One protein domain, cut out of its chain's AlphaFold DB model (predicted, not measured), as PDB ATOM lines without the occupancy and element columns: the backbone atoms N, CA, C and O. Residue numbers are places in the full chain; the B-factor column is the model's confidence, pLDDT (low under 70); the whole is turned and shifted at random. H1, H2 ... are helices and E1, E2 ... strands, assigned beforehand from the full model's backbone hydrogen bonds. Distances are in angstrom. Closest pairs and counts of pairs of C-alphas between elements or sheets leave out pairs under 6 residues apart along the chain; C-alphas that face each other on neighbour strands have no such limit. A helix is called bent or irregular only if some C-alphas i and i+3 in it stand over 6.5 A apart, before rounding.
ATOM      1  N   GLU A  10       1.980 -10.681 -24.912       41.28
ATOM      2  CA  GLU A  10       1.761  -9.606 -25.906       41.28
ATOM      3  C   GLU A  10       0.659  -9.955 -26.919       41.28
ATOM      4  O   GLU A  10      -0.235  -9.149 -27.185       41.28
ATOM      5  N   SER A  11       0.636 -11.204 -27.397       48.31
ATOM      6  CA  SER A  11      -0.298 -11.652 -28.443       48.31
ATOM      7  C   SER A  11      -1.776 -11.579 -28.041       48.31
ATOM      8  O   SER A  11      -2.644 -11.396 -28.891       48.31
ATOM      9  N   THR A  12      -2.096 -11.696 -26.751       60.47
ATOM     10  CA  THR A  12      -3.485 -11.615 -26.271       60.47
ATOM     11  C   THR A  12      -3.977 -10.166 -26.220       60.47
ATOM     12  O   THR A  12      -5.121  -9.894 -26.583       60.47
ATOM     13  N   MET A  13      -3.112  -9.227 -25.828       59.16
ATOM     14  CA  MET A  13      -3.480  -7.823 -25.652       59.16
ATOM     15  C   MET A  13      -3.723  -7.129 -26.997       59.16
ATOM     16  O   MET A  13      -4.747  -6.466 -27.166       59.16
ATOM     17  N   ASP A  14      -2.846  -7.347 -27.978       62.12
ATOM     18  CA  ASP A  14      -3.014  -6.795 -29.329       62.12
ATOM     19  C   ASP A  14      -4.296  -7.299 -29.999       62.12
ATOM     20  O   ASP A  14      -4.997  -6.540 -30.672       62.12
ATOM     21  N   ASN A  15      -4.656  -8.563 -29.758       60.16
ATOM     22  CA  ASN A  15      -5.904  -9.140 -30.248       60.16
ATOM     23  C   ASN A  15      -7.131  -8.454 -29.629       60.16
ATOM     24  O   ASN A  15      -8.042  -8.076 -30.365       60.16
ATOM     25  N   ILE A  16      -7.126  -8.223 -28.310       62.47
ATOM     26  CA  ILE A  16      -8.201  -7.517 -27.593       62.47
ATOM     27  C   ILE A  16      -8.353  -6.070 -28.102       62.47
ATOM     28  O   ILE A  16      -9.467  -5.595 -28.342       62.47
ATOM     29  N   PHE A  17      -7.245  -5.356 -28.324       65.38
ATOM     30  CA  PHE A  17      -7.285  -3.995 -28.869       65.38
ATOM     31  C   PHE A  17      -7.820  -3.950 -30.298       65.38
ATOM     32  O   PHE A  17      -8.643  -3.095 -30.637       65.38
ATOM     33  N   ARG A  18      -7.354  -4.866 -31.147       61.81
ATOM     34  CA  ARG A  18      -7.763  -4.939 -32.549       61.81
ATOM     35  C   ARG A  18      -9.233  -5.327 -32.693       61.81
ATOM     36  O   ARG A  18      -9.922  -4.803 -33.568       61.81
ATOM     37  N   GLU A  19      -9.737  -6.173 -31.804       61.41
ATOM     38  CA  GLU A  19     -11.162  -6.472 -31.660       61.41
ATOM     39  C   GLU A  19     -11.969  -5.219 -31.320       61.41
ATOM     40  O   GLU A  19     -12.894  -4.861 -32.053       61.41
ATOM     41  N   ALA A  20     -11.573  -4.502 -30.266       65.44
ATOM     42  CA  ALA A  20     -12.273  -3.296 -29.849       65.44
ATOM     43  C   ALA A  20     -12.288  -2.238 -30.966       65.44
ATOM     44  O   ALA A  20     -13.296  -1.564 -31.166       65.44
ATOM     45  N   GLN A  21     -11.204  -2.132 -31.743       67.31
ATOM     46  CA  GLN A  21     -11.167  -1.283 -32.935       67.31
ATOM     47  C   GLN A  21     -12.118  -1.774 -34.027       67.31
ATOM     48  O   GLN A  21     -12.883  -0.978 -34.568       67.31
ATOM     49  N   THR A  22     -12.128  -3.070 -34.332       67.12
ATOM     50  CA  THR A  22     -12.998  -3.643 -35.372       67.12
ATOM     51  C   THR A  22     -14.478  -3.376 -35.086       67.12
ATOM     52  O   THR A  22     -15.260  -3.105 -35.995       67.12
ATOM     53  N   MET A  23     -14.857  -3.329 -33.812       66.81
ATOM     54  CA  MET A  23     -16.230  -3.042 -33.396       66.81
ATOM     55  C   MET A  23     -16.660  -1.587 -33.554       66.81
ATOM     56  O   MET A  23     -17.859  -1.307 -33.623       66.81
ATOM     57  N   THR A  24     -15.708  -0.660 -33.683       74.50
ATOM     58  CA  THR A  24     -16.007   0.721 -34.091       74.50
ATOM     59  C   THR A  24     -16.299   0.827 -35.590       74.50
ATOM     60  O   THR A  24     -17.043   1.718 -36.010       74.50
ATOM     61  N   LEU A  25     -15.772  -0.109 -36.390       76.56
ATOM     62  CA  LEU A  25     -15.929  -0.157 -37.847       76.56
ATOM     63  C   LEU A  25     -17.230  -0.837 -38.289       76.56
ATOM     64  O   LEU A  25     -17.612  -0.728 -39.450       76.56
ATOM     65  N   VAL A  26     -17.927  -1.514 -37.374       77.44
ATOM     66  CA  VAL A  26     -19.228  -2.124 -37.647       77.44
ATOM     67  C   VAL A  26     -20.254  -1.048 -38.012       77.44
ATOM     68  O   VAL A  26     -20.460  -0.069 -37.285       77.44
ATOM     69  N   GLU A  27     -20.949  -1.281 -39.121       84.25
ATOM     70  CA  GLU A  27     -22.039  -0.451 -39.635       84.25
ATOM     71  C   GLU A  27     -23.228  -1.325 -40.041       84.25
ATOM     72  O   GLU A  27     -23.584  -1.458 -41.210       84.25
ATOM     73  N   ASN A  28     -23.855  -1.954 -39.044       88.00
ATOM     74  CA  ASN A  28     -25.060  -2.751 -39.238       88.00
ATOM     75  C   ASN A  28     -26.047  -2.567 -38.071       88.00
ATOM     76  O   ASN A  28     -25.630  -2.560 -36.909       88.00
ATOM     77  N   PRO A  29     -27.360  -2.430 -38.335       91.94
ATOM     78  CA  PRO A  29     -28.355  -2.218 -37.286       91.94
ATOM     79  C   PRO A  29     -28.508  -3.403 -36.324       91.94
ATOM     80  O   PRO A  29     -28.892  -3.174 -35.177       91.94
ATOM     81  N   ASN A  30     -28.159  -4.624 -36.730       91.00
ATOM     82  CA  ASN A  30     -28.298  -5.852 -35.945       91.00
ATOM     83  C   ASN A  30     -26.986  -6.344 -35.325       91.00
ATOM     84  O   ASN A  30     -26.954  -7.416 -34.723       91.00
ATOM     85  N   VAL A  31     -25.916  -5.557 -35.420       85.75
ATOM     86  CA  VAL A  31     -24.650  -5.812 -34.727       85.75
ATOM     87  C   VAL A  31     -24.392  -4.660 -33.759       85.75
ATOM     88  O   VAL A  31     -24.662  -3.489 -34.055       85.75
ATOM     89  N   LEU A  32     -23.951  -4.981 -32.545       84.38
ATOM     90  CA  LEU A  32     -23.650  -3.972 -31.543       84.38
ATOM     91  C   LEU A  32     -22.334  -3.270 -31.888       84.38
ATOM     92  O   LEU A  32     -21.272  -3.883 -31.917       84.38
ATOM     93  N   LYS A  33     -22.426  -1.964 -32.132       83.69
ATOM     94  CA  LYS A  33     -21.283  -1.090 -32.396       83.69
ATOM     95  C   LYS A  33     -20.749  -0.522 -31.083       83.69
ATOM     96  O   LYS A  33     -21.532  -0.010 -30.279       83.69
ATOM     97  N   SER A  34     -19.434  -0.548 -30.896       81.62
ATOM     98  CA  SER A  34     -18.781   0.236 -29.845       81.62
ATOM     99  C   SER A  34     -18.538   1.663 -30.330       81.62
ATOM    100  O   SER A  34     -18.136   1.881 -31.473       81.62
ATOM    101  N   TYR A  35     -18.748   2.643 -29.456       83.62
ATOM    102  CA  TYR A  35     -18.426   4.039 -29.742       83.62
ATOM    103  C   TYR A  35     -16.948   4.330 -29.506       83.62
ATOM    104  O   TYR A  35     -16.285   4.888 -30.373       83.62
ATOM    105  N   TYR A  36     -16.441   3.922 -28.342       81.31
ATOM    106  CA  TYR A  36     -15.064   4.152 -27.920       81.31
ATOM    107  C   TYR A  36     -14.583   2.989 -27.064       81.31
ATOM    108  O   TYR A  36     -15.385   2.324 -26.402       81.31
ATOM    109  N   SER A  37     -13.274   2.789 -27.022       77.31
ATOM    110  CA  SER A  37     -12.633   1.922 -26.045       77.31
ATOM    111  C   SER A  37     -11.379   2.590 -25.490       77.31
ATOM    112  O   SER A  37     -10.743   3.400 -26.164       77.31
ATOM    113  N   PHE A  38     -11.054   2.306 -24.232       75.06
ATOM    114  CA  PHE A  38      -9.871   2.849 -23.569       75.06
ATOM    115  C   PHE A  38      -9.400   1.918 -22.457       75.06
ATOM    116  O   PHE A  38     -10.199   1.212 -21.847       75.06
ATOM    117  N   VAL A  39      -8.103   1.922 -22.169       73.25
ATOM    118  CA  VAL A  39      -7.546   1.153 -21.052       73.25
ATOM    119  C   VAL A  39      -7.421   2.046 -19.830       73.25
ATOM    120  O   VAL A  39      -6.931   3.170 -19.912       73.25
ATOM    121  N   ASN A  40      -7.864   1.531 -18.688       71.81
ATOM    122  CA  ASN A  40      -7.635   2.149 -17.392       71.81
ATOM    123  C   ASN A  40      -7.280   1.059 -16.374       71.81
ATOM    124  O   ASN A  40      -8.096   0.181 -16.076       71.81
ATOM    125  N   GLY A  41      -6.047   1.107 -15.864       74.75
ATOM    126  CA  GLY A  41      -5.474   0.047 -15.036       74.75
ATOM    127  C   GLY A  41      -5.282  -1.249 -15.826       74.75
ATOM    128  O   GLY A  41      -4.646  -1.248 -16.874       74.75
ATOM    129  N   GLN A  42      -5.841  -2.347 -15.315       68.50
ATOM    130  CA  GLN A  42      -5.792  -3.684 -15.929       68.50
ATOM    131  C   GLN A  42      -7.066  -4.023 -16.722       68.50
ATOM    132  O   GLN A  42      -7.360  -5.188 -16.976       68.50
ATOM    133  N   PHE A  43      -7.864  -3.012 -17.070       64.94
ATOM    134  CA  PHE A  43      -9.153  -3.208 -17.722       64.94
ATOM    135  C   PHE A  43      -9.230  -2.429 -19.029       64.94
ATOM    136  O   PHE A  43      -8.919  -1.233 -19.069       64.94
ATOM    137  N   LEU A  44      -9.713  -3.100 -20.073       70.88
ATOM    138  CA  LEU A  44     -10.218  -2.463 -21.276       70.88
ATOM    139  C   LEU A  44     -11.680  -2.092 -21.029       70.88
ATOM    140  O   LEU A  44     -12.523  -2.939 -20.735       70.88
ATOM    141  N   TRP A  45     -11.973  -0.812 -21.168       74.62
ATOM    142  CA  TRP A  45     -13.305  -0.251 -21.055       74.62
ATOM    143  C   TRP A  45     -13.866  -0.051 -22.450       74.62
ATOM    144  O   TRP A  45     -13.223   0.583 -23.285       74.62
ATOM    145  N   VAL A  46     -15.066  -0.568 -22.700       76.19
ATOM    146  CA  VAL A  46     -15.771  -0.397 -23.973       76.19
ATOM    147  C   VAL A  46     -17.064   0.369 -23.736       76.19
ATOM    148  O   VAL A  46     -17.900  -0.036 -22.927       76.19
ATOM    149  N   VAL A  47     -17.223   1.483 -24.451       82.56
ATOM    150  CA  VAL A  47     -18.412   2.339 -24.433       82.56
ATOM    151  C   VAL A  47     -19.319   1.949 -25.591       82.56
ATOM    152  O   VAL A  47     -18.897   1.966 -26.749       82.56
ATOM    153  N   MET A  48     -20.577   1.636 -25.301       83.81
ATOM    154  CA  MET A  48     -21.534   1.154 -26.299       83.81
ATOM    155  C   MET A  48     -22.969   1.627 -25.985       83.81
ATOM    156  O   MET A  48     -23.233   2.120 -24.879       83.81
ATOM    157  N   PRO A  49     -23.912   1.511 -26.941       85.44
ATOM    158  CA  PRO A  49     -25.314   1.842 -26.702       85.44
ATOM    159  C   PRO A  49     -25.918   1.006 -25.567       85.44
ATOM    160  O   PRO A  49     -25.647  -0.190 -25.447       85.44
ATOM    161  N   PHE A  50     -26.794   1.615 -24.767       83.12
ATOM    162  CA  PHE A  50     -27.525   0.911 -23.719       83.12
ATOM    163  C   PHE A  50     -28.622   0.014 -24.298       83.12
ATOM    164  O   PHE A  50     -29.598   0.481 -24.892       83.12
ATOM    165  N   MET A  51     -28.488  -1.286 -24.048       86.00
ATOM    166  CA  MET A  51     -29.468  -2.295 -24.430       86.00
ATOM    167  C   MET A  51     -30.484  -2.487 -23.300       86.00
ATOM    168  O   MET A  51     -30.330  -3.355 -22.445       86.00
ATOM    169  N   ALA A  52     -31.492  -1.610 -23.269       84.38
ATOM    170  CA  ALA A  52     -32.426  -1.465 -22.149       84.38
ATOM    171  C   ALA A  52     -33.256  -2.718 -21.816       84.38
ATOM    172  O   ALA A  52     -33.676  -2.872 -20.673       84.38
ATOM    173  N   GLY A  53     -33.496  -3.599 -22.790       83.56
ATOM    174  CA  GLY A  53     -34.187  -4.870 -22.570       83.56
ATOM    175  C   GLY A  53     -33.283  -5.967 -21.999       83.56
ATOM    176  O   GLY A  53     -33.783  -6.990 -21.544       83.56
ATOM    177  N   GLY A  54     -31.962  -5.767 -21.986       82.44
ATOM    178  CA  GLY A  54     -31.003  -6.777 -21.544       82.44
ATOM    179  C   GLY A  54     -30.837  -7.912 -22.556       82.44
ATOM    180  O   GLY A  54     -31.086  -7.741 -23.750       82.44
ATOM    181  N   SER A  55     -30.366  -9.072 -22.096       83.25
ATOM    182  CA  SER A  55     -30.140 -10.225 -22.972       83.25
ATOM    183  C   SER A  55     -31.407 -11.055 -23.174       83.25
ATOM    184  O   SER A  55     -32.168 -11.293 -22.231       83.25
ATOM    185  N   CYS A  56     -31.595 -11.593 -24.380       85.69
ATOM    186  CA  CYS A  56     -32.688 -12.530 -24.653       85.69
ATOM    187  C   CYS A  56     -32.632 -13.763 -23.745       85.69
ATOM    188  O   CYS A  56     -33.677 -14.273 -23.362       85.69
ATOM    189  N   LEU A  57     -31.436 -14.223 -23.356       81.69
ATOM    190  CA  LEU A  57     -31.282 -15.343 -22.424       81.69
ATOM    191  C   LEU A  57     -31.848 -15.018 -21.035       81.69
ATOM    192  O   LEU A  57     -32.500 -15.864 -20.425       81.69
ATOM    193  N   HIS A  58     -31.600 -13.808 -20.530       81.25
ATOM    194  CA  HIS A  58     -32.149 -13.375 -19.249       81.25
ATOM    195  C   HIS A  58     -33.674 -13.250 -19.324       81.25
ATOM    196  O   HIS A  58     -34.373 -13.796 -18.473       81.25
ATOM    197  N   ILE A  59     -34.190 -12.615 -20.383       86.25
ATOM    198  CA  ILE A  59     -35.635 -12.488 -20.620       86.25
ATOM    199  C   ILE A  59     -36.291 -13.874 -20.704       86.25
ATOM    200  O   ILE A  59     -37.308 -14.108 -20.054       86.25
ATOM    201  N   LEU A  60     -35.691 -14.810 -21.448       85.31
ATOM    202  CA  LEU A  60     -36.177 -16.182 -21.581       85.31
ATOM    203  C   LEU A  60     -36.290 -16.862 -20.211       85.31
ATOM    204  O   LEU A  60     -37.335 -17.404 -19.872       85.31
ATOM    205  N   LYS A  61     -35.238 -16.782 -19.390       82.81
ATOM    206  CA  LYS A  61     -35.209 -17.417 -18.063       82.81
ATOM    207  C   LYS A  61     -36.207 -16.811 -17.075       82.81
ATOM    208  O   LYS A  61     -36.766 -17.546 -16.268       82.81
ATOM    209  N   VAL A  62     -36.382 -15.490 -17.092       84.81
ATOM    210  CA  VAL A  62     -37.156 -14.773 -16.063       84.81
ATOM    211  C   VAL A  62     -38.625 -14.613 -16.445       84.81
ATOM    212  O   VAL A  62     -39.494 -14.791 -15.598       84.81
ATOM    213  N   ALA A  63     -38.911 -14.271 -17.701       87.75
ATOM    214  CA  ALA A  63     -40.255 -13.907 -18.150       87.75
ATOM    215  C   ALA A  63     -40.931 -14.984 -19.014       87.75
ATOM    216  O   ALA A  63     -42.155 -15.017 -19.085       87.75
ATOM    217  N   HIS A  64     -40.159 -15.877 -19.642       90.12
ATOM    218  CA  HIS A  64     -40.675 -16.890 -20.570       90.12
ATOM    219  C   HIS A  64     -40.170 -18.303 -20.232       90.12
ATOM    220  O   HIS A  64     -39.520 -18.944 -21.062       90.12
ATOM    221  N   PRO A  65     -40.482 -18.837 -19.034       88.62
ATOM    222  CA  PRO A  65     -39.966 -20.134 -18.582       88.62
ATOM    223  C   PRO A  65     -40.379 -21.309 -19.485       88.62
ATOM    224  O   PRO A  65     -39.689 -22.323 -19.521       88.62
ATOM    225  N   ASN A  66     -41.470 -21.158 -20.242       91.44
ATOM    226  CA  ASN A  66     -41.963 -22.151 -21.203       91.44
ATOM    227  C   ASN A  66     -41.471 -21.909 -22.643       91.44
ATOM    228  O   ASN A  66     -41.903 -22.606 -23.557       91.44
ATOM    229  N   GLY A  67     -40.589 -20.931 -22.857       89.25
ATOM    230  CA  GLY A  67     -40.151 -20.508 -24.184       89.25
ATOM    231  C   GLY A  67     -40.849 -19.248 -24.693       89.25
ATOM    232  O   GLY A  67     -41.871 -18.808 -24.164       89.25
ATOM    233  N   PHE A  68     -40.255 -18.650 -25.726       91.31
ATOM    234  CA  PHE A  68     -40.856 -17.549 -26.475       91.31
ATOM    235  C   PHE A  68     -41.927 -18.055 -27.443       91.31
ATOM    236  O   PHE A  68     -41.822 -19.166 -27.962       91.31
ATOM    237  N   ASP A  69     -42.896 -17.197 -27.759       94.44
ATOM    238  CA  ASP A  69     -43.839 -17.450 -28.847       94.44
ATOM    239  C   ASP A  69     -43.111 -17.514 -30.195       94.44
ATOM    240  O   ASP A  69     -42.131 -16.802 -30.432       94.44
ATOM    241  N   GLU A  70     -43.637 -18.312 -31.124       95.56
ATOM    242  CA  GLU A  70     -43.030 -18.526 -32.444       95.56
ATOM    243  C   GLU A  70     -42.792 -17.215 -33.207       95.56
ATOM    244  O   GLU A  70     -41.743 -17.028 -33.820       95.56
ATOM    245  N   VAL A  71     -43.716 -16.255 -33.104       96.00
ATOM    246  CA  VAL A  71     -43.587 -14.932 -33.737       96.00
ATOM    247  C   VAL A  71     -42.402 -14.145 -33.167       96.00
ATOM    248  O   VAL A  71     -41.683 -13.470 -33.910       96.00
ATOM    249  N   VAL A  72     -42.165 -14.245 -31.856       93.69
ATOM    250  CA  VAL A  72     -41.025 -13.602 -31.188       93.69
ATOM    251  C   VAL A  72     -39.727 -14.274 -31.625       93.69
ATOM    252  O   VAL A  72     -38.781 -13.582 -32.000       93.69
ATOM    253  N   ILE A  73     -39.701 -15.610 -31.663       92.81
ATOM    254  CA  ILE A  73     -38.551 -16.386 -32.146       92.81
ATOM    255  C   ILE A  73     -38.218 -16.000 -33.590       92.81
ATOM    256  O   ILE A  73     -37.076 -15.651 -33.878       92.81
ATOM    257  N   ALA A  74     -39.206 -16.002 -34.485       95.00
ATOM    258  CA  ALA A  74     -39.031 -15.646 -35.889       95.00
ATOM    259  C   ALA A  74     -38.497 -14.215 -36.055       95.00
ATOM    260  O   ALA A  74     -37.613 -13.970 -36.876       95.00
ATOM    261  N   THR A  75     -38.993 -13.280 -35.240       94.94
ATOM    262  CA  THR A  75     -38.520 -11.890 -35.233       94.94
ATOM    263  C   THR A  75     -37.060 -11.810 -34.805       94.94
ATOM    264  O   THR A  75     -36.255 -11.223 -35.523       94.94
ATOM    265  N   ILE A  76     -36.695 -12.440 -33.685       92.31
ATOM    266  CA  ILE A  76     -35.309 -12.479 -33.206       92.31
ATOM    267  C   ILE A  76     -34.408 -13.100 -34.279       92.31
ATOM    268  O   ILE A  76     -33.417 -12.491 -34.669       92.31
ATOM    269  N   LEU A  77     -34.771 -14.270 -34.809       91.44
ATOM    270  CA  LEU A  77     -33.976 -14.976 -35.814       91.44
ATOM    271  C   LEU A  77     -33.749 -14.144 -37.076       91.44
ATOM    272  O   LEU A  77     -32.624 -14.105 -37.566       91.44
ATOM    273  N   ARG A  78     -34.774 -13.449 -37.582       94.31
ATOM    274  CA  ARG A  78     -34.635 -12.568 -38.750       94.31
ATOM    275  C   ARG A  78     -33.572 -11.494 -38.519       94.31
ATOM    276  O   ARG A  78     -32.682 -11.325 -39.349       94.31
ATOM    277  N   GLU A  79     -33.651 -10.786 -37.395       93.56
ATOM    278  CA  GLU A  79     -32.699  -9.724 -37.061       93.56
ATOM    279  C   GLU A  79     -31.278 -10.280 -36.874       93.56
ATOM    280  O   GLU A  79     -30.308  -9.712 -37.374       93.56
ATOM    281  N   ILE A  80     -31.143 -11.436 -36.217       88.56
ATOM    282  CA  ILE A  80     -29.843 -12.085 -36.024       88.56
ATOM    283  C   ILE A  80     -29.232 -12.543 -37.347       88.56
ATOM    284  O   ILE A  80     -28.047 -12.311 -37.576       88.56
ATOM    285  N   LEU A  81     -30.018 -13.134 -38.245       87.81
ATOM    286  CA  LEU A  81     -29.539 -13.556 -39.561       87.81
ATOM    287  C   LEU A  81     -29.044 -12.372 -40.403       87.81
ATOM    288  O   LEU A  81     -28.030 -12.505 -41.087       87.81
ATOM    289  N   ASN A  82     -29.685 -11.204 -40.302       90.12
ATOM    290  CA  ASN A  82     -29.208  -9.982 -40.955       90.12
ATOM    291  C   ASN A  82     -27.841  -9.530 -40.415       90.12
ATOM    292  O   ASN A  82     -26.949  -9.184 -41.193       90.12
ATOM    293  N   GLY A  83     -27.655  -9.560 -39.092       85.69
ATOM    294  CA  GLY A  83     -26.368  -9.245 -38.467       85.69
ATOM    295  C   GLY A  83     -25.275 -10.244 -38.853       85.69
ATOM    296  O   GLY A  83     -24.169  -9.849 -39.220       85.69
ATOM    297  N   LEU A  84     -25.601 -11.539 -38.853       80.31
ATOM    298  CA  LEU A  84     -24.699 -12.615 -39.268       80.31
ATOM    299  C   LEU A  84     -24.261 -12.483 -40.726       80.31
ATOM    300  O   LEU A  84     -23.074 -12.615 -41.020       80.31
ATOM    301  N   ALA A  85     -25.197 -12.202 -41.634       83.56
ATOM    302  CA  ALA A  85     -24.898 -12.011 -43.049       83.56
ATOM    303  C   ALA A  85     -23.921 -10.847 -43.260       83.56
ATOM    304  O   ALA A  85     -22.966 -10.972 -44.027       83.56
ATOM    305  N   TYR A  86     -24.112  -9.741 -42.533       82.94
ATOM    306  CA  TYR A  86     -23.186  -8.613 -42.562       82.94
ATOM    307  C   TYR A  86     -21.785  -9.002 -42.084       82.94
ATOM    308  O   TYR A  86     -20.809  -8.739 -42.785       82.94
ATOM    309  N   ILE A  87     -21.683  -9.663 -40.928       76.12
ATOM    310  CA  ILE A  87     -20.397 -10.098 -40.371       76.12
ATOM    311  C   ILE A  87     -19.682 -11.034 -41.353       76.12
ATOM    312  O   ILE A  87     -18.500 -10.854 -41.629       76.12
ATOM    313  N   TYR A  88     -20.400 -12.003 -41.923       73.69
ATOM    314  CA  TYR A  88     -19.839 -12.962 -42.871       73.69
ATOM    315  C   TYR A  88     -19.229 -12.281 -44.107       73.69
ATOM    316  O   TYR A  88     -18.128 -12.630 -44.526       73.69
ATOM    317  N   ILE A  89     -19.925 -11.289 -44.667       73.50
ATOM    318  CA  ILE A  89     -19.485 -10.565 -45.868       73.50
ATOM    319  C   ILE A  89     -18.338  -9.598 -45.550       73.50
ATOM    320  O   ILE A  89     -17.366  -9.528 -46.299       73.50
ATOM    321  N   PHE A  90     -18.451  -8.840 -44.459       67.88
ATOM    322  CA  PHE A  90     -17.526  -7.750 -44.143       67.88
ATOM    323  C   PHE A  90     -16.246  -8.228 -43.447       67.88
ATOM    324  O   PHE A  90     -15.201  -7.598 -43.581       67.88
ATOM    325  N   MET A  91     -16.308  -9.340 -42.709       62.03
ATOM    326  CA  MET A  91     -15.207  -9.787 -41.844       62.03
ATOM    327  C   MET A  91     -14.467 -11.019 -42.362       62.03
ATOM    328  O   MET A  91     -13.542 -11.471 -41.698       62.03
ATOM    329  N   ALA A  92     -14.852 -11.531 -43.538       54.88
ATOM    330  CA  ALA A  92     -14.108 -12.459 -44.390       54.88
ATOM    331  C   ALA A  92     -13.081 -13.355 -43.663       54.88
ATOM    332  O   ALA A  92     -11.891 -13.190 -43.906       54.88
ATOM    333  N   THR A  93     -13.511 -14.261 -42.764       47.62
ATOM    334  CA  THR A  93     -12.894 -15.576 -42.420       47.62
ATOM    335  C   THR A  93     -13.426 -16.174 -41.094       47.62
ATOM    336  O   THR A  93     -13.615 -15.469 -40.115       47.62
ATOM    337  N   TYR A  94     -13.652 -17.498 -41.075       47.69
ATOM    338  CA  TYR A  94     -13.612 -18.432 -39.923       47.69
ATOM    339  C   TYR A  94     -14.339 -18.102 -38.598       47.69
ATOM    340  O   TYR A  94     -13.812 -18.365 -37.519       47.69
ATOM    341  N   ILE A  95     -15.590 -17.634 -38.629       49.28
ATOM    342  CA  ILE A  95     -16.388 -17.556 -37.394       49.28
ATOM    343  C   ILE A  95     -17.079 -18.897 -37.127       49.28
ATOM    344  O   ILE A  95     -17.945 -19.329 -37.890       49.28
ATOM    345  N   GLU A  96     -16.744 -19.547 -36.010       48.62
ATOM    346  CA  GLU A  96     -17.580 -20.618 -35.465       48.62
ATOM    347  C   GLU A  96     -18.937 -20.033 -35.049       48.62
ATOM    348  O   GLU A  96     -19.077 -19.439 -33.981       48.62
ATOM    349  N   MET A  97     -19.954 -20.238 -35.890       47.97
ATOM    350  CA  MET A  97     -21.340 -19.800 -35.667       47.97
ATOM    351  C   MET A  97     -21.889 -20.175 -34.277       47.97
ATOM    352  O   MET A  97     -22.730 -19.464 -33.731       47.97
ATOM    353  N   SER A  98     -21.384 -21.254 -33.668       45.50
ATOM    354  CA  SER A  98     -21.761 -21.712 -32.323       45.50
ATOM    355  C   SER A  98     -21.385 -20.737 -31.196       45.50
ATOM    356  O   SER A  98     -21.970 -20.813 -30.115       45.50
ATOM    357  N   LYS A  99     -20.444 -19.809 -31.433       48.38
ATOM    358  CA  LYS A  99     -20.034 -18.760 -30.481       48.38
ATOM    359  C   LYS A  99     -20.932 -17.523 -30.526       48.38
ATOM    360  O   LYS A  99     -20.959 -16.766 -29.571       48.38
ATOM    361  N   ILE A 100     -21.726 -17.356 -31.586       54.31
ATOM    362  CA  ILE A 100     -22.546 -16.157 -31.814       54.31
ATOM    363  C   ILE A 100     -23.896 -16.224 -31.067       54.31
ATOM    364  O   ILE A 100     -24.581 -15.223 -30.873       54.31
ATOM    365  N   VAL A 101     -24.282 -17.413 -30.597       48.22
ATOM    366  CA  VAL A 101     -25.617 -17.685 -30.033       48.22
ATOM    367  C   VAL A 101     -25.770 -17.194 -28.579       48.22
ATOM    368  O   VAL A 101     -26.870 -17.197 -28.034       48.22
ATOM    369  N   GLY A 102     -24.696 -16.734 -27.928       54.62
ATOM    370  CA  GLY A 102     -24.717 -16.408 -26.497       54.62
ATOM    371  C   GLY A 102     -25.298 -15.041 -26.125       54.62
ATOM    372  O   GLY A 102     -25.853 -14.896 -25.037       54.62
ATOM    373  N   ASN A 103     -25.196 -14.042 -27.004       72.94
ATOM    374  CA  ASN A 103     -25.219 -12.641 -26.572       72.94
ATOM    375  C   ASN A 103     -26.183 -11.770 -27.407       72.94
ATOM    376  O   ASN A 103     -25.893 -10.642 -27.798       72.94
ATOM    377  N   ILE A 104     -27.394 -12.277 -27.653       85.81
ATOM    378  CA  ILE A 104     -28.470 -11.481 -28.258       85.81
ATOM    379  C   ILE A 104     -28.981 -10.456 -27.241       85.81
ATOM    380  O   ILE A 104     -29.450 -10.828 -26.162       85.81
ATOM    381  N   LEU A 105     -28.923  -9.176 -27.605       87.19
ATOM    382  CA  LEU A 105     -29.335  -8.054 -26.773       87.19
ATOM    383  C   LEU A 105     -30.564  -7.352 -27.346       87.19
ATOM    384  O   LEU A 105     -30.681  -7.149 -28.556       87.19
ATOM    385  N   VAL A 106     -31.442  -6.925 -26.441       89.50
ATOM    386  CA  VAL A 106     -32.664  -6.182 -26.744       89.50
ATOM    387  C   VAL A 106     -32.485  -4.723 -26.334       89.50
ATOM    388  O   VAL A 106     -32.205  -4.394 -25.181       89.50
ATOM    389  N   GLY A 107     -32.601  -3.832 -27.307       86.81
ATOM    390  CA  GLY A 107     -32.494  -2.390 -27.146       86.81
ATOM    391  C   GLY A 107     -33.844  -1.735 -26.885       86.81
ATOM    392  O   GLY A 107     -34.880  -2.392 -26.765       86.81
ATOM    393  N   ALA A 108     -33.840  -0.405 -26.831       83.50
ATOM    394  CA  ALA A 108     -35.081   0.359 -26.825       83.50
ATOM    395  C   ALA A 108     -35.914   0.052 -28.084       83.50
ATOM    396  O   ALA A 108     -35.366  -0.220 -29.154       83.50
ATOM    397  N   HIS A 109     -37.242   0.093 -27.946       87.06
ATOM    398  CA  HIS A 109     -38.197  -0.160 -29.034       87.06
ATOM    399  C   HIS A 109     -38.060  -1.538 -29.713       87.06
ATOM    400  O   HIS A 109     -38.460  -1.699 -30.862       87.06
ATOM    401  N   GLY A 110     -37.507  -2.538 -29.015       88.69
ATOM    402  CA  GLY A 110     -37.411  -3.911 -29.522       88.69
ATOM    403  C   GLY A 110     -36.276  -4.145 -30.522       88.69
ATOM    404  O   GLY A 110     -36.280  -5.161 -31.209       88.69
ATOM    405  N   ALA A 111     -35.300  -3.235 -30.611       91.69
ATOM    406  CA  ALA A 111     -34.131  -3.433 -31.463       91.69
ATOM    407  C   ALA A 111     -33.337  -4.674 -31.024       91.69
ATOM    408  O   ALA A 111     -32.899  -4.748 -29.878       91.69
ATOM    409  N   ILE A 112     -33.109  -5.622 -31.931       93.06
ATOM    410  CA  ILE A 112     -32.343  -6.839 -31.651       93.06
ATOM    411  C   ILE A 112     -30.941  -6.691 -32.234       93.06
ATOM    412  O   ILE A 112     -30.783  -6.416 -33.429       93.06
ATOM    413  N   LYS A 113     -29.923  -6.872 -31.390       89.62
ATOM    414  CA  LYS A 113     -28.518  -6.800 -31.796       89.62
ATOM    415  C   LYS A 113     -27.734  -7.996 -31.281       89.62
ATOM    416  O   LYS A 113     -27.900  -8.409 -30.136       89.62
ATOM    417  N   LEU A 114     -26.823  -8.486 -32.109       85.06
ATOM    418  CA  LEU A 114     -25.718  -9.327 -31.677       85.06
ATOM    419  C   LEU A 114     -24.753  -8.477 -30.853       85.06
ATOM    420  O   LEU A 114     -24.061  -7.615 -31.396       85.06
ATOM    421  N   GLY A 115     -24.729  -8.700 -29.543       74.69
ATOM    422  CA  GLY A 115     -23.517  -8.493 -28.767       74.69
ATOM    423  C   GLY A 115     -22.697  -9.771 -28.875       74.69
ATOM    424  O   GLY A 115     -23.272 -10.841 -28.907       74.69
ATOM    425  N   ASP A 116     -21.388  -9.689 -29.031       66.62
ATOM    426  CA  ASP A 116     -20.398 -10.572 -28.410       66.62
ATOM    427  C   ASP A 116     -19.035 -10.105 -28.904       66.62
ATOM    428  O   ASP A 116     -18.801  -9.990 -30.105       66.62
ATOM    429  N   PHE A 117     -18.167  -9.813 -27.953       53.62
ATOM    430  CA  PHE A 117     -16.813  -9.331 -28.162       53.62
ATOM    431  C   PHE A 117     -15.873 -10.558 -28.291       53.62
ATOM    432  O   PHE A 117     -15.067 -10.631 -29.214       53.62
ATOM    433  N   ASP A 118     -16.139 -11.651 -27.554       48.62
ATOM    434  CA  ASP A 118     -15.297 -12.866 -27.524       48.62
ATOM    435  C   ASP A 118     -15.217 -13.626 -28.879       48.62
ATOM    436  O   ASP A 118     -14.377 -14.513 -29.066       48.62
ATOM    437  N   VAL A 119     -16.073 -13.285 -29.853       43.00
ATOM    438  CA  VAL A 119     -16.039 -13.823 -31.225       43.00
ATOM    439  C   VAL A 119     -14.828 -13.304 -32.010       43.00
ATOM    440  O   VAL A 119     -14.278 -14.041 -32.830       43.00
ATOM    441  N   PHE A 120     -14.360 -12.083 -31.743       42.03
ATOM    442  CA  PHE A 120     -13.235 -11.484 -32.468       42.03
ATOM    443  C   PHE A 120     -11.873 -11.929 -31.913       42.03
ATOM    444  O   PHE A 120     -10.947 -12.153 -32.693       42.03
ATOM    445  N   ALA A 121     -11.773 -12.186 -30.604       38.00
ATOM    446  CA  ALA A 121     -10.596 -12.789 -29.975       38.00
ATOM    447  C   ALA A 121     -10.289 -14.200 -30.509       38.00
ATOM    448  O   ALA A 121      -9.129 -14.616 -30.573       38.00
ATOM    449  N   CYS A 122     -11.319 -14.953 -30.915       38.16
ATOM    450  CA  CYS A 122     -11.147 -16.320 -31.398       38.16
ATOM    451  C   CYS A 122     -10.734 -16.419 -32.875       38.16
ATOM    452  O   CYS A 122     -10.278 -17.479 -33.304       38.16
ATOM    453  N   LEU A 123     -10.845 -15.333 -33.645       38.69
ATOM    454  CA  LEU A 123     -10.449 -15.309 -35.056       38.69
ATOM    455  C   LEU A 123      -8.928 -15.393 -35.266       38.69
ATOM    456  O   LEU A 123      -8.484 -15.640 -36.384       38.69
ATOM    457  N   TYR A 124      -8.129 -15.240 -34.204       42.38
ATOM    458  CA  TYR A 124      -6.670 -15.151 -34.315       42.38
ATOM    459  C   TYR A 124      -5.884 -16.195 -33.515       42.38
ATOM    460  O   TYR A 124      -4.659 -16.229 -33.614       42.38
ATOM    461  N   VAL A 125      -6.548 -17.095 -32.781       38.34
ATOM    462  CA  VAL A 125      -5.863 -18.127 -31.985       38.34
ATOM    463  C   VAL A 125      -6.162 -19.510 -32.556       38.34
ATOM    464  O   VAL A 125      -7.079 -20.209 -32.133       38.34
ATOM    465  N   SER A 126      -5.360 -19.909 -33.545       38.50
ATOM    466  CA  SER A 126      -5.219 -21.318 -33.910       38.50
ATOM    467  C   SER A 126      -4.408 -22.024 -32.830       38.50
ATOM    468  O   SER A 126      -3.191 -21.877 -32.776       38.50
ATOM    469  N   GLY A 127      -5.089 -22.789 -31.982       40.91
ATOM    470  CA  GLY A 127      -4.445 -23.723 -31.066       40.91
ATOM    471  C   GLY A 127      -4.805 -23.489 -29.607       40.91
ATOM    472  O   GLY A 127      -4.222 -22.643 -28.945       40.91
ATOM    473  N   ASP A 128      -5.735 -24.324 -29.148       44.12
ATOM    474  CA  ASP A 128      -5.922 -24.768 -27.764       44.12
ATOM    475  C   ASP A 128      -6.365 -23.727 -26.723       44.12
ATOM    476  O   ASP A 128      -5.553 -22.966 -26.202       44.12
ATOM    477  N   ARG A 129      -7.655 -23.743 -26.339       43.34
ATOM    478  CA  ARG A 129      -8.120 -23.133 -25.079       43.34
ATOM    479  C   ARG A 129      -9.283 -23.889 -24.440       43.34
ATOM    480  O   ARG A 129     -10.327 -24.115 -25.050       43.34
ATOM    481  N   GLN A 130      -9.091 -24.203 -23.162       34.16
ATOM    482  CA  GLN A 130     -10.106 -24.714 -22.253       34.16
ATOM    483  C   GLN A 130     -11.218 -23.683 -22.011       34.16
ATOM    484  O   GLN A 130     -10.990 -22.482 -21.876       34.16
ATOM    485  N   HIS A 131     -12.437 -24.211 -21.972       39.31
ATOM    486  CA  HIS A 131     -13.717 -23.525 -21.876       39.31
ATOM    487  C   HIS A 131     -13.921 -22.769 -20.551       39.31
ATOM    488  O   HIS A 131     -14.293 -23.375 -19.550       39.31
ATOM    489  N   VAL A 132     -13.854 -21.437 -20.579       35.03
ATOM    490  CA  VAL A 132     -14.672 -20.596 -19.689       35.03
ATOM    491  C   VAL A 132     -15.357 -19.548 -20.563       35.03
ATOM    492  O   VAL A 132     -14.738 -18.588 -21.011       35.03
ATOM    493  N   ARG A 133     -16.631 -19.791 -20.893       43.28
ATOM    494  CA  ARG A 133     -17.473 -18.872 -21.672       43.28
ATOM    495  C   ARG A 133     -18.080 -17.852 -20.712       43.28
ATOM    496  O   ARG A 133     -19.033 -18.193 -20.024       43.28
ATOM    497  N   ASN A 134     -17.551 -16.632 -20.674       40.88
ATOM    498  CA  ASN A 134     -18.176 -15.530 -19.938       40.88
ATOM    499  C   ASN A 134     -19.137 -14.797 -20.876       40.88
ATOM    500  O   ASN A 134     -18.720 -13.926 -21.641       40.88
ATOM    501  N   THR A 135     -20.422 -15.152 -20.830       44.81
ATOM    502  CA  THR A 135     -21.437 -14.490 -21.660       44.81
ATOM    503  C   THR A 135     -21.670 -13.057 -21.185       44.81
ATOM    504  O   THR A 135     -21.313 -12.692 -20.064       44.81
ATOM    505  N   PHE A 136     -22.310 -12.221 -22.004       48.03
ATOM    506  CA  PHE A 136     -22.740 -10.876 -21.603       48.03
ATOM    507  C   PHE A 136     -23.611 -10.926 -20.337       48.03
ATOM    508  O   PHE A 136     -23.697  -9.949 -19.619       48.03
ATOM    509  N   VAL A 137     -24.240 -12.062 -20.022       45.62
ATOM    510  CA  VAL A 137     -25.036 -12.251 -18.796       45.62
ATOM    511  C   VAL A 137     -24.169 -12.370 -17.538       45.62
ATOM    512  O   VAL A 137     -24.628 -12.035 -16.451       45.62
ATOM    513  N   ASP A 138     -22.913 -12.791 -17.685       43.94
ATOM    514  CA  ASP A 138     -21.994 -13.077 -16.579       43.94
ATOM    515  C   ASP A 138     -21.057 -11.893 -16.263       43.94
ATOM    516  O   ASP A 138     -20.185 -11.995 -15.399       43.94
ATOM    517  N   ARG A 139     -21.205 -10.759 -16.970       59.41
ATOM    518  CA  ARG A 139     -20.316  -9.590 -16.867       59.41
ATOM    519  C   ARG A 139     -20.983  -8.409 -16.160       59.41
ATOM    520  O   ARG A 139     -22.199  -8.238 -16.178       59.41
ATOM    521  N   VAL A 140     -20.159  -7.574 -15.526       53.56
ATOM    522  CA  VAL A 140     -20.610  -6.363 -14.827       53.56
ATOM    523  C   VAL A 140     -20.685  -5.200 -15.816       53.56
ATOM    524  O   VAL A 140     -19.691  -4.866 -16.464       53.56
ATOM    525  N   PHE A 141     -21.852  -4.558 -15.896       64.31
ATOM    526  CA  PHE A 141     -22.075  -3.351 -16.696       64.31
ATOM    527  C   PHE A 141     -22.336  -2.160 -15.797       64.31
ATOM    528  O   PHE A 141     -23.076  -2.255 -14.817       64.31
ATOM    529  N   PHE A 142     -21.801  -1.012 -16.197       64.31
ATOM    530  CA  PHE A 142     -22.099   0.256 -15.552       64.31
ATOM    531  C   PHE A 142     -22.817   1.161 -16.544       64.31
ATOM    532  O   PHE A 142     -22.294   1.489 -17.609       64.31
ATOM    533  N   ARG A 143     -24.034   1.581 -16.197       68.12
ATOM    534  CA  ARG A 143     -24.730   2.632 -16.938       68.12
ATOM    535  C   ARG A 143     -24.078   3.971 -16.607       68.12
ATOM    536  O   ARG A 143     -24.039   4.363 -15.445       68.12
ATOM    537  N   ILE A 144     -23.604   4.677 -17.628       70.50
ATOM    538  CA  ILE A 144     -22.897   5.956 -17.481       70.50
ATOM    539  C   ILE A 144     -23.693   7.083 -18.138       70.50
ATOM    540  O   ILE A 144     -23.396   7.492 -19.252       70.50
ATOM    541  N   GLY A 145     -24.720   7.582 -17.442       59.66
ATOM    542  CA  GLY A 145     -25.573   8.674 -17.930       59.66
ATOM    543  C   GLY A 145     -26.407   8.323 -19.179       59.66
ATOM    544  O   GLY A 145     -25.973   7.619 -20.086       59.66
ATOM    545  N   GLY A 146     -27.649   8.814 -19.252       70.62
ATOM    546  CA  GLY A 146     -28.485   8.692 -20.459       70.62
ATOM    547  C   GLY A 146     -28.588   7.269 -21.043       70.62
ATOM    548  O   GLY A 146     -28.997   6.339 -20.339       70.62
ATOM    549  N   ASN A 147     -28.237   7.133 -22.331       72.31
ATOM    550  CA  ASN A 147     -28.408   5.946 -23.186       72.31
ATOM    551  C   ASN A 147     -27.114   5.128 -23.397       72.31
ATOM    552  O   ASN A 147     -27.018   4.401 -24.386       72.31
ATOM    553  N   TYR A 148     -26.120   5.236 -22.508       74.69
ATOM    554  CA  TYR A 148     -24.820   4.571 -22.669       74.69
ATOM    555  C   TYR A 148     -24.524   3.570 -21.550       74.69
ATOM    556  O   TYR A 148     -24.858   3.793 -20.380       74.69
ATOM    557  N   ILE A 149     -23.847   2.483 -21.916       71.62
ATOM    558  CA  ILE A 149     -23.226   1.554 -20.970       71.62
ATOM    559  C   ILE A 149     -21.735   1.441 -21.224       71.62
ATOM    560  O   ILE A 149     -21.252   1.563 -22.352       71.62
ATOM    561  N   ILE A 150     -21.038   1.174 -20.132       63.09
ATOM    562  CA  ILE A 150     -19.643   0.800 -20.107       63.09
ATOM    563  C   ILE A 150     -19.547  -0.659 -19.652       63.09
ATOM    564  O   ILE A 150     -20.162  -1.062 -18.659       63.09
ATOM    565  N   GLN A 151     -18.752  -1.432 -20.382       65.94
ATOM    566  CA  GLN A 151     -18.339  -2.774 -19.996       65.94
ATOM    567  C   GLN A 151     -16.841  -2.755 -19.705       65.94
ATOM    568  O   GLN A 151     -16.062  -2.256 -20.518       65.94
ATOM    569  N   ALA A 152     -16.448  -3.307 -18.558       55.00
ATOM    570  CA  ALA A 152     -15.051  -3.575 -18.249       55.00
ATOM    571  C   ALA A 152     -14.720  -5.021 -18.642       55.00
ATOM    572  O   ALA A 152     -15.374  -5.967 -18.196       55.00
ATOM    573  N   MET A 153     -13.705  -5.197 -19.482       56.00
ATOM    574  CA  MET A 153     -13.102  -6.490 -19.789       56.00
ATOM    575  C   MET A 153     -11.732  -6.527 -19.111       56.00
ATOM    576  O   MET A 153     -10.928  -5.613 -19.294       56.00
ATOM    577  N   ALA A 154     -11.497  -7.537 -18.270       44.19
ATOM    578  CA  ALA A 154     -10.172  -7.766 -17.699       44.19
ATOM    579  C   ALA A 154      -9.203  -8.117 -18.834       44.19
ATOM    580  O   ALA A 154      -9.546  -8.950 -19.678       44.19
ATOM    581  N   VAL A 155      -8.054  -7.441 -18.857       44.03
ATOM    582  CA  VAL A 155      -6.959  -7.672 -19.813       44.03
ATOM    583  C   VAL A 155      -5.977  -8.676 -19.229       44.03
ATOM    584  O   VAL A 155      -5.676  -8.566 -18.017       44.03
TER     585      VAL A 155
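This is residues 10 to 155 of the 155 residues of the protein "Protein kinase domain-containing protein" of Cannabis sativa (UniProt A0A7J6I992). A strongly twisted sheet of four strands, with H1 lying along one face over E1 and E2, makes one part of the domain; the other is a small hairpin, E3 and E4, with the long H3 packed mainly on E4 and the short H2 on E3. H5 packs on H1, and a long loop leads from H5 to the sheet's edge strand E5, its residues 126 to 132 sticking out. The 146 printed residues hold five named helices and six named strands, in the order H1 E1 E2 H2 H3 H4 E3 E4 H5 E5 E6. The class is mixed, helices and strands; the larger sheet runs E1 E2 E6 E5, and both sheets are antiparallel. The whole is compact, with a radius of gyration of the C-alphas of 15.3 A and spans of 46 by 36 by 30 A.

Find C-alpha 10 at (1.761, -9.606, -25.906); from there H1 runs 23.3 A to residue 25. Next come E1, residues 36 to 40, and E2, residues 43 to 49, 19.2 A long. H2 takes residues 56 to 63. Look for C-alpha 70 at (-43.030, -18.526, -32.444), where H3 begins its 30.6 A run to residue 91. H4, residues 97 to 102, is only just irregular: C-alphas 99 and 102 are 6.6 A apart. Then follow E3, residues 104 to 106, E4, 112 to 114, H5, 118 to 124, and E5, 141 to 143. E6, residues 148 to 154, runs 19.8 A to C-alpha 154 at (-10.172, -7.766, -17.699).

Start at hairpin E1 and E2, where N 38 and O 45 are 2.9 A apart. E2 and E6 pair through N 46 and O 151, 2.9 A, and hairpin E5 and E6 through N 150 and O 142, 2.8 A. H1 and this sheet make two layers, a helix on one face, at a height over the sheet of 10.3 A. With residues 15 to 19 alone H1 touches H5 at a steep tilt of 61 degrees, closest at C-alphas 19 and 120, 5.5 A. H4 and H5 are close but not clearly touching, C-alphas 99 and 119 being closest at 6.4 A. In hairpin E3 and E4, N 105 and O 113 are 2.8 A apart. The closest C-alphas of H3 and E4 are 79 and 112, 6.1 A; those of H2 and E3 are 56 and 104, 5.6 A. H2 and H3 are apart. In H2 and H3 every O i to N i+4 pair is within hydrogen-bond range, in H1 9 of 12, in H4 0 of 2 and in H5 0 of 3; of O i to N i+3 pairs, H4 has 1 of 3 and H5 1 of 4.

The C-alphas of Glu 10 and Asp 69 are farthest apart, at 46.4 A. The printed part has no cut; H5 to E5 is the one long link. Mean pLDDT of the printed part is 70.1, and 64 residues are under 70, among them 10 to 23, 90 to 102 and 116 to 143.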